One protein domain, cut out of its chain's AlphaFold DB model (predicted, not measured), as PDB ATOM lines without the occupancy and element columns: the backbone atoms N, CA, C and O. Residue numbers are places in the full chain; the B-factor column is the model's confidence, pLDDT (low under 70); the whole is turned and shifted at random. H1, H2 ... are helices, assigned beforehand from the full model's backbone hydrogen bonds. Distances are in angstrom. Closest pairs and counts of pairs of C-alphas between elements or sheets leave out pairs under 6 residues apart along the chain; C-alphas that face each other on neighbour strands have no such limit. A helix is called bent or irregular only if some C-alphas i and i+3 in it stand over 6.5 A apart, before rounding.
ATOM      1  N   LYS A   2     190.417 135.463 120.992       86.75
ATOM      2  CA  LYS A   2     191.426 134.487 120.532       86.75
ATOM      3  C   LYS A   2     192.374 135.025 119.451       86.75
ATOM      4  O   LYS A   2     193.582 134.941 119.610       86.75
ATOM      5  N   GLN A   3     191.834 135.673 118.423       89.38
ATOM      6  CA  GLN A   3     192.650 136.274 117.364       89.38
ATOM      7  C   GLN A   3     193.641 137.324 117.890       89.38
ATOM      8  O   GLN A   3     194.778 137.369 117.441       89.38
ATOM      9  N   TRP A   4     193.236 138.148 118.862       89.44
ATOM     10  CA  TRP A   4     194.135 139.128 119.474       89.44
ATOM     11  C   TRP A   4     195.292 138.439 120.207       89.44
ATOM     12  O   TRP A   4     196.440 138.849 120.068       89.44
ATOM     13  N   GLN A   5     195.009 137.352 120.931       86.81
ATOM     14  CA  GLN A   5     196.052 136.570 121.600       86.81
ATOM     15  C   GLN A   5     197.051 135.998 120.588       86.81
ATOM     16  O   GLN A   5     198.247 136.056 120.837       86.81
ATOM     17  N   ASP A   6     196.585 135.512 119.437       86.75
ATOM     18  CA  ASP A   6     197.459 134.912 118.420       86.75
ATOM     19  C   ASP A   6     198.410 135.922 117.769       86.75
ATOM     20  O   ASP A   6     199.543 135.578 117.444       86.75
ATOM     21  N   VAL A   7     197.968 137.171 117.594       89.88
ATOM     22  CA  VAL A   7     198.792 138.217 116.965       89.88
ATOM     23  C   VAL A   7     199.690 138.950 117.962       89.88
ATOM     24  O   VAL A   7     200.738 139.459 117.573       89.88
ATOM     25  N   VAL A   8     199.304 139.008 119.241       87.62
ATOM     26  CA  VAL A   8     200.067 139.708 120.287       87.62
ATOM     27  C   VAL A   8     201.014 138.769 121.031       87.62
ATOM     28  O   VAL A   8     202.146 139.145 121.315       87.62
ATOM     29  N   LEU A   9     200.612 137.533 121.335       87.81
ATOM     30  CA  LEU A   9     201.444 136.574 122.071       87.81
ATOM     31  C   LEU A   9     202.381 135.817 121.119       87.81
ATOM     32  O   LEU A   9     202.284 134.600 120.966       87.81
ATOM     33  N   THR A  10     203.284 136.541 120.461       90.62
ATOM     34  CA  THR A  10     204.204 136.000 119.450       90.62
ATOM     35  C   THR A  10     205.630 135.809 119.981       90.62
ATOM     36  O   THR A  10     206.070 136.474 120.929       90.62
ATOM     37  N   TYR A  11     206.360 134.870 119.367       87.94
ATOM     38  CA  TYR A  11     207.775 134.622 119.654       87.94
ATOM     39  C   TYR A  11     208.624 135.851 119.296       87.94
ATOM     40  O   TYR A  11     208.424 136.461 118.249       87.94
ATOM     41  N   GLY A  12     209.578 136.208 120.155       87.44
ATOM     42  CA  GLY A  12     210.446 137.378 119.995       87.44
ATOM     43  C   GLY A  12     209.827 138.694 120.474       87.44
ATOM     44  O   GLY A  12     210.533 139.694 120.548       87.44
ATOM     45  N   TRP A  13     208.541 138.705 120.850       89.88
ATOM     46  CA  TRP A  13     207.870 139.877 121.423       89.88
ATOM     47  C   TRP A  13     207.307 139.599 122.824       89.88
ATOM     48  O   TRP A  13     207.713 140.246 123.792       89.88
ATOM     49  N   ALA A  14     206.421 138.605 122.957       87.19
ATOM     50  CA  ALA A  14     205.812 138.233 124.239       87.19
ATOM     51  C   ALA A  14     206.617 137.177 125.008       87.19
ATOM     52  O   ALA A  14     206.583 137.176 126.233       87.19
ATOM     53  N   TYR A  15     207.285 136.263 124.297       85.62
ATOM     54  CA  TYR A  15     208.115 135.192 124.866       85.62
ATOM     55  C   TYR A  15     209.233 134.790 123.890       85.62
ATOM     56  O   TYR A  15     209.250 135.235 122.742       85.62
ATOM     57  N   GLY A  16     210.132 133.893 124.302       84.31
ATOM     58  CA  GLY A  16     211.265 133.443 123.481       84.31
ATOM     59  C   GLY A  16     212.537 134.230 123.791       84.31
ATOM     60  O   GLY A  16     212.560 134.973 124.765       84.31
ATOM     61  N   SER A  17     213.588 134.067 122.982       87.69
ATOM     62  CA  SER A  17     214.930 134.599 123.289       87.69
ATOM     63  C   SER A  17     214.955 136.101 123.612       87.69
ATOM     64  O   SER A  17     215.567 136.492 124.597       87.69
ATOM     65  N   GLU A  18     214.224 136.917 122.845       88.50
ATOM     66  CA  GLU A  18     214.160 138.383 123.017       88.50
ATOM     67  C   GLU A  18     212.791 138.886 123.524       88.50
ATOM     68  O   GLU A  18     212.587 140.080 123.753       88.50
ATOM     69  N   GLY A  19     211.811 137.987 123.676       87.06
ATOM     70  CA  GLY A  19     210.430 138.357 123.980       87.06
ATOM     71  C   GLY A  19     210.202 138.540 125.475       87.06
ATOM     72  O   GLY A  19     210.031 137.558 126.188       87.06
ATOM     73  N   ASN A  20     210.176 139.790 125.940       88.75
ATOM     74  CA  ASN A  20     210.003 140.142 127.355       88.75
ATOM     75  C   ASN A  20     208.993 141.276 127.596       88.75
ATOM     76  O   ASN A  20     208.897 141.808 128.704       88.75
ATOM     77  N   LYS A  21     208.235 141.685 126.570       92.12
ATOM     78  CA  LYS A  21     207.421 142.912 126.620       92.12
ATOM     79  C   LYS A  21     206.254 142.850 127.601       92.12
ATOM     80  O   LYS A  21     205.730 143.896 127.988       92.12
ATOM     81  N   LEU A  22     205.870 141.648 128.013       88.56
ATOM     82  CA  LEU A  22     204.804 141.410 128.978       88.56
ATOM     83  C   LEU A  22     205.326 140.981 130.359       88.56
ATOM     84  O   LEU A  22     204.522 140.832 131.273       88.56
ATOM     85  N   HIS A  23     206.645 140.847 130.550       90.50
ATOM     86  CA  HIS A  23     207.205 140.435 131.837       90.50
ATOM     87  C   HIS A  23     206.816 141.401 132.966       90.50
ATOM     88  O   HIS A  23     206.823 142.621 132.779       90.50
ATOM     89  N   ASN A  24     206.501 140.848 134.142       86.06
ATOM     90  CA  ASN A  24     206.111 141.579 135.356       86.06
ATOM     91  C   ASN A  24     204.859 142.466 135.217       86.06
ATOM     92  O   ASN A  24     204.648 143.365 136.031       86.06
ATOM     93  N   LYS A  25     204.030 142.249 134.191       88.69
ATOM     94  CA  LYS A  25     202.715 142.893 134.094       88.69
ATOM     95  C   LYS A  25     201.658 142.050 134.797       88.69
ATOM     96  O   LYS A  25     201.777 140.832 134.887       88.69
ATOM     97  N   GLU A  26     200.605 142.704 135.263       86.19
ATOM     98  CA  GLU A  26     199.440 142.022 135.818       86.19
ATOM     99  C   GLU A  26     198.494 141.573 134.701       86.19
ATOM    100  O   GLU A  26     198.361 142.228 133.662       86.19
ATOM    101  N   PHE A  27     197.818 140.448 134.924       87.81
ATOM    102  CA  PHE A  27     196.802 139.916 134.026       87.81
ATOM    103  C   PHE A  27     195.536 139.601 134.812       87.81
ATOM    104  O   PHE A  27     195.577 138.886 135.811       87.81
ATOM    105  N   LEU A  28     194.412 140.125 134.328       89.88
ATOM    106  CA  LEU A  28     193.092 139.963 134.922       89.88
ATOM    107  C   LEU A  28     192.138 139.374 133.880       89.88
ATOM    108  O   LEU A  28     192.096 139.833 132.737       89.88
ATOM    109  N   LEU A  29     191.335 138.395 134.292       89.38
ATOM    110  CA  LEU A  29     190.196 137.905 133.521       89.38
ATOM    111  C   LEU A  29     188.904 138.448 134.130       89.38
ATOM    112  O   LEU A  29     188.539 138.072 135.238       89.38
ATOM    113  N   ALA A  30     188.201 139.296 133.385       91.62
ATOM    114  CA  ALA A  30     186.834 139.700 133.696       91.62
ATOM    115  C   ALA A  30     185.884 138.967 132.739       91.62
ATOM    116  O   ALA A  30     185.867 139.255 131.541       91.62
ATOM    117  N   ILE A  31     185.137 137.989 133.252       89.56
ATOM    118  CA  ILE A  31     184.205 137.168 132.470       89.56
ATOM    119  C   ILE A  31     182.822 137.161 133.121       89.56
ATOM    120  O   ILE A  31     182.703 137.095 134.341       89.56
ATOM    121  N   SER A  32     181.780 137.210 132.297       90.56
ATOM    122  CA  SER A  32     180.391 136.998 132.707       90.56
ATOM    123  C   SER A  32     179.935 135.618 132.248       90.56
ATOM    124  O   SER A  32     180.164 135.253 131.093       90.56
ATOM    125  N   VAL A  33     179.257 134.876 133.119       89.38
ATOM    126  CA  VAL A  33     178.712 133.552 132.803       89.38
ATOM    127  C   VAL A  33     177.189 133.549 132.913       89.38
ATOM    128  O   VAL A  33     176.617 134.273 133.720       89.38
ATOM    129  N   GLY A  34     176.533 132.764 132.058       86.75
ATOM    130  CA  GLY A  34     175.072 132.734 131.913       86.75
ATOM    131  C   GLY A  34     174.358 131.716 132.806       86.75
ATOM    132  O   GLY A  34     173.282 131.258 132.438       86.75
ATOM    133  N   GLY A  35     174.955 131.317 133.928       86.88
ATOM    134  CA  GLY A  35     174.415 130.296 134.825       86.88
ATOM    135  C   GLY A  35     174.664 130.633 136.295       86.88
ATOM    136  O   GLY A  35     175.528 131.463 136.589       86.88
ATOM    137  N   PRO A  36     173.910 130.011 137.217       86.06
ATOM    138  CA  PRO A  36     174.115 130.199 138.646       86.06
ATOM    139  C   PRO A  36     175.459 129.600 139.083       86.06
ATOM    140  O   PRO A  36     176.004 128.728 138.409       86.06
ATOM    141  N   GLU A  37     175.984 130.045 140.224       84.69
ATOM    142  CA  GLU A  37     177.291 129.613 140.743       84.69
ATOM    143  C   GLU A  37     177.402 128.086 140.871       84.69
ATOM    144  O   GLU A  37     178.379 127.503 140.409       84.69
ATOM    145  N   GLN A  38     176.340 127.429 141.348       88.38
ATOM    146  CA  GLN A  38     176.286 125.974 141.535       88.38
ATOM    147  C   GLN A  38     176.386 125.198 140.216       88.38
ATOM    148  O   GLN A  38     176.707 124.013 140.206       88.38
ATOM    149  N   ALA A  39     176.113 125.839 139.072       88.75
ATOM    150  CA  ALA A  39     176.321 125.205 137.777       88.75
ATOM    151  C   ALA A  39     177.815 125.014 137.468       88.75
ATOM    152  O   ALA A  39     178.137 124.204 136.605       88.75
ATOM    153  N   TYR A  40     178.710 125.737 138.146       90.38
ATOM    154  CA  TYR A  40     180.162 125.704 137.966       90.38
ATOM    155  C   TYR A  40     180.863 125.115 139.195       90.38
ATOM    156  O   TYR A  40     181.888 125.610 139.651       90.38
ATOM    157  N   GLU A  41     180.297 124.047 139.739       90.06
ATOM    158  CA  GLU A  41     180.929 123.200 140.745       90.06
ATOM    159  C   GLU A  41     181.188 121.816 140.143       90.06
ATOM    160  O   GLU A  41     180.602 121.453 139.119       90.06
ATOM    161  N   ARG A  42     182.066 121.023 140.766       86.31
ATOM    162  CA  ARG A  42     182.382 119.669 140.275       86.31
ATOM    163  C   ARG A  42     181.174 118.735 140.270       86.31
ATOM    164  O   ARG A  42     181.056 117.911 139.371       86.31
ATOM    165  N   ASP A  43     180.273 118.926 141.228       87.62
ATOM    166  CA  ASP A  43     179.008 118.192 141.327       87.62
ATOM    167  C   ASP A  43     177.845 118.942 140.642       87.62
ATOM    168  O   ASP A  43     176.697 118.502 140.667       87.62
ATOM    169  N   GLY A  44     178.142 120.093 140.033       82.75
ATOM    170  CA  GLY A  44     177.197 120.946 139.328       82.75
ATOM    171  C   GLY A  44     176.993 120.547 137.869       82.75
ATOM    172  O   GLY A  44     177.686 119.695 137.318       82.75
ATOM    173  N   TYR A  45     176.062 121.229 137.199       82.75
ATOM    174  CA  TYR A  45     175.670 120.910 135.819       82.75
ATOM    175  C   TYR A  45     176.832 120.925 134.811       82.75
ATOM    176  O   TYR A  45     176.864 120.103 133.898       82.75
ATOM    177  N   ASN A  46     177.782 121.856 134.954       83.94
ATOM    178  CA  ASN A  46     178.928 121.949 134.047       83.94
ATOM    179  C   ASN A  46     180.116 121.081 134.479       83.94
ATOM    180  O   ASN A  46     181.111 121.080 133.760       83.94
ATOM    181  N   TYR A  47     180.050 120.381 135.620       90.44
ATOM    182  CA  TYR A  47     181.103 119.517 136.186       90.44
ATOM    183  C   TYR A  47     182.478 120.171 136.426       90.44
ATOM    184  O   TYR A  47     183.415 119.512 136.880       90.44
ATOM    185  N   PHE A  48     182.626 121.458 136.117       92.25
ATOM    186  CA  PHE A  48     183.881 122.191 136.172       92.25
ATOM    187  C   PHE A  48     183.680 123.535 136.848       92.25
ATOM    188  O   PHE A  48     182.737 124.275 136.558       92.25
ATOM    189  N   THR A  49     184.651 123.882 137.679       92.25
ATOM    190  CA  THR A  49     184.762 125.209 138.271       92.25
ATOM    191  C   THR A  49     185.180 126.260 137.254       92.25
ATOM    192  O   THR A  49     185.857 125.972 136.265       92.25
ATOM    193  N   ILE A  50     184.845 127.525 137.522       90.81
ATOM    194  CA  ILE A  50     185.339 128.657 136.721       90.81
ATOM    195  C   ILE A  50     186.876 128.664 136.658       90.81
ATOM    196  O   ILE A  50     187.456 128.965 135.612       90.81
ATOM    197  N   ALA A  51     187.551 128.276 137.744       89.81
ATOM    198  CA  ALA A  51     189.006 128.141 137.784       89.81
ATOM    199  C   ALA A  51     189.521 127.061 136.809       89.81
ATOM    200  O   ALA A  51     190.486 127.279 136.071       89.81
ATOM    201  N   GLU A  52     188.853 125.908 136.747       91.75
ATOM    202  CA  GLU A  52     189.193 124.837 135.803       91.75
ATOM    203  C   GLU A  52     188.953 125.282 134.353       91.75
ATOM    204  O   GLU A  52     189.845 125.150 133.512       91.75
ATOM    205  N   LEU A  53     187.816 125.923 134.069       92.25
ATOM    206  CA  LEU A  53     187.483 126.433 132.731       92.25
ATOM    207  C   LEU A  53     188.445 127.531 132.243       92.25
ATOM    208  O   LEU A  53     188.735 127.635 131.050       92.25
ATOM    209  N   THR A  54     188.982 128.345 133.151       93.25
ATOM    210  CA  THR A  54     189.905 129.445 132.817       93.25
ATOM    211  C   THR A  54     191.380 129.041 132.820       93.25
ATOM    212  O   THR A  54     192.231 129.827 132.393       93.25
ATOM    213  N   THR A  55     191.698 127.796 133.185       93.31
ATOM    214  CA  THR A  55     193.074 127.275 133.259       93.31
ATOM    215  C   THR A  55     193.923 127.543 132.002       93.31
ATOM    216  O   THR A  55     195.086 127.930 132.159       93.31
ATOM    217  N   PRO A  56     193.419 127.406 130.755       90.62
ATOM    218  CA  PRO A  56     194.221 127.707 129.565       90.62
ATOM    219  C   PRO A  56     194.719 129.159 129.511       90.62
ATOM    220  O   PRO A  56     195.856 129.408 129.112       90.62
ATOM    221  N   HIS A  57     193.901 130.110 129.965       89.94
ATOM    222  CA  HIS A  57     194.237 131.534 129.976       89.94
ATOM    223  C   HIS A  57     195.285 131.851 131.047       89.94
ATOM    224  O   HIS A  57     196.243 132.569 130.771       89.94
ATOM    225  N   VAL A  58     195.156 131.252 132.236       87.75
ATOM    226  CA  VAL A  58     196.151 131.375 133.315       87.75
ATOM    227  C   VAL A  58     197.503 130.809 132.876       87.75
ATOM    228  O   VAL A  58     198.538 131.445 133.065       87.75
ATOM    229  N   LYS A  59     197.514 129.641 132.219       88.62
ATOM    230  CA  LYS A  59     198.749 129.038 131.690       88.62
ATOM    231  C   LYS A  59     199.411 129.913 130.625       88.62
ATOM    232  O   LYS A  59     200.631 130.065 130.642       88.62
ATOM    233  N   ALA A  60     198.623 130.495 129.720       87.50
ATOM    234  CA  ALA A  60     199.133 131.419 128.713       87.50
ATOM    235  C   ALA A  60     199.742 132.677 129.354       87.50
ATOM    236  O   ALA A  60     200.853 133.055 128.991       87.50
ATOM    237  N   ALA A  61     199.066 133.269 130.345       87.50
ATOM    238  CA  ALA A  61     199.564 134.427 131.085       87.50
ATOM    239  C   ALA A  61     200.881 134.114 131.812       87.50
ATOM    240  O   ALA A  61     201.874 134.801 131.598       87.50
ATOM    241  N   ASN A  62     200.950 133.022 132.578       86.94
ATOM    242  CA  ASN A  62     202.171 132.642 133.302       86.94
ATOM    243  C   ASN A  62     203.389 132.513 132.378       86.94
ATOM    244  O   ASN A  62     204.488 132.929 132.736       86.94
ATOM    245  N   ARG A  63     203.187 131.986 131.165       85.12
ATOM    246  CA  ARG A  63     204.256 131.838 130.175       85.12
ATOM    247  C   ARG A  63     204.814 133.176 129.681       85.12
ATOM    248  O   ARG A  63     206.008 133.250 129.417       85.12
ATOM    249  N   VAL A  64     203.970 134.192 129.510       85.06
ATOM    250  CA  VAL A  64     204.366 135.478 128.899       85.06
ATOM    251  C   VAL A  64     204.660 136.569 129.918       85.06
ATOM    252  O   VAL A  64     205.272 137.572 129.575       85.06
ATOM    253  N   LEU A  65     204.223 136.403 131.166       81.44
ATOM    254  CA  LEU A  65     204.469 137.369 132.233       81.44
ATOM    255  C   LEU A  65     205.752 137.070 133.018       81.44
ATOM    256  O   LEU A  65     206.214 137.939 133.757       81.44
ATOM    257  N   ASN A  66     206.316 135.863 132.877       73.06
ATOM    258  CA  ASN A  66     207.446 135.379 133.678       73.06
ATOM    259  C   ASN A  66     207.243 135.639 135.182       73.06
ATOM    260  O   ASN A  66     208.169 136.022 135.897       73.06
TER     261      ASN A  66
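What this domain is: This is residues 2 to 66 of the 76 residues of the protein "NAD(P)H-dependent oxidoreductase" of Bacillus sp. NSP2.1 (UniProt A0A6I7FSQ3). A kinked helix, H3, lies along the length of a loose rod, with the small helix H2 near its first residues and H1 set off to one side. The long unnamed stretch of residues 9 to 36 loops at one end, then runs back past H3 to H2. The 65 printed residues hold three named helices, in the order H1, H2, H3, and no named strand: all helix, though just 27 residues are in named elements. The radius of gyration of the C-alphas is 15.1 A, and they span 44 by 20 by 16 A.

Where its parts are: H3, residues 50 to 65, measures 21.5 A from C-alpha 50 at (185.339, 128.657, 136.721) to C-alpha 65 at (204.469, 137.369, 132.233). It is irregular, with C-alphas 53 and 56 7.6 A apart, and has a kink of 49 degrees near residue 57. H2 is residues 37 to 40, 5.6 A. H1, residues 2 to 8, 10.1 A, begins at C-alpha 2 (191.426, 134.487, 120.532).

How they stand to each other: H3 and H2 are close but not clearly touching; their closest C-alphas, Tyr 40 and Ile 50, are 6.1 A apart. H1 is apart from both. In H1 every O i to N i+4 pair is within hydrogen-bond range, in H3 10 of 12; H2 is too short for one.

The domain as a whole: The C-alphas farthest apart, Glu 18 and Asp 43, are 44.5 A apart. The H1 to H2 link is long, 28 residues; H2 to H3 is short. The printed part has no cut, and no printed residue is under pLDDT 70.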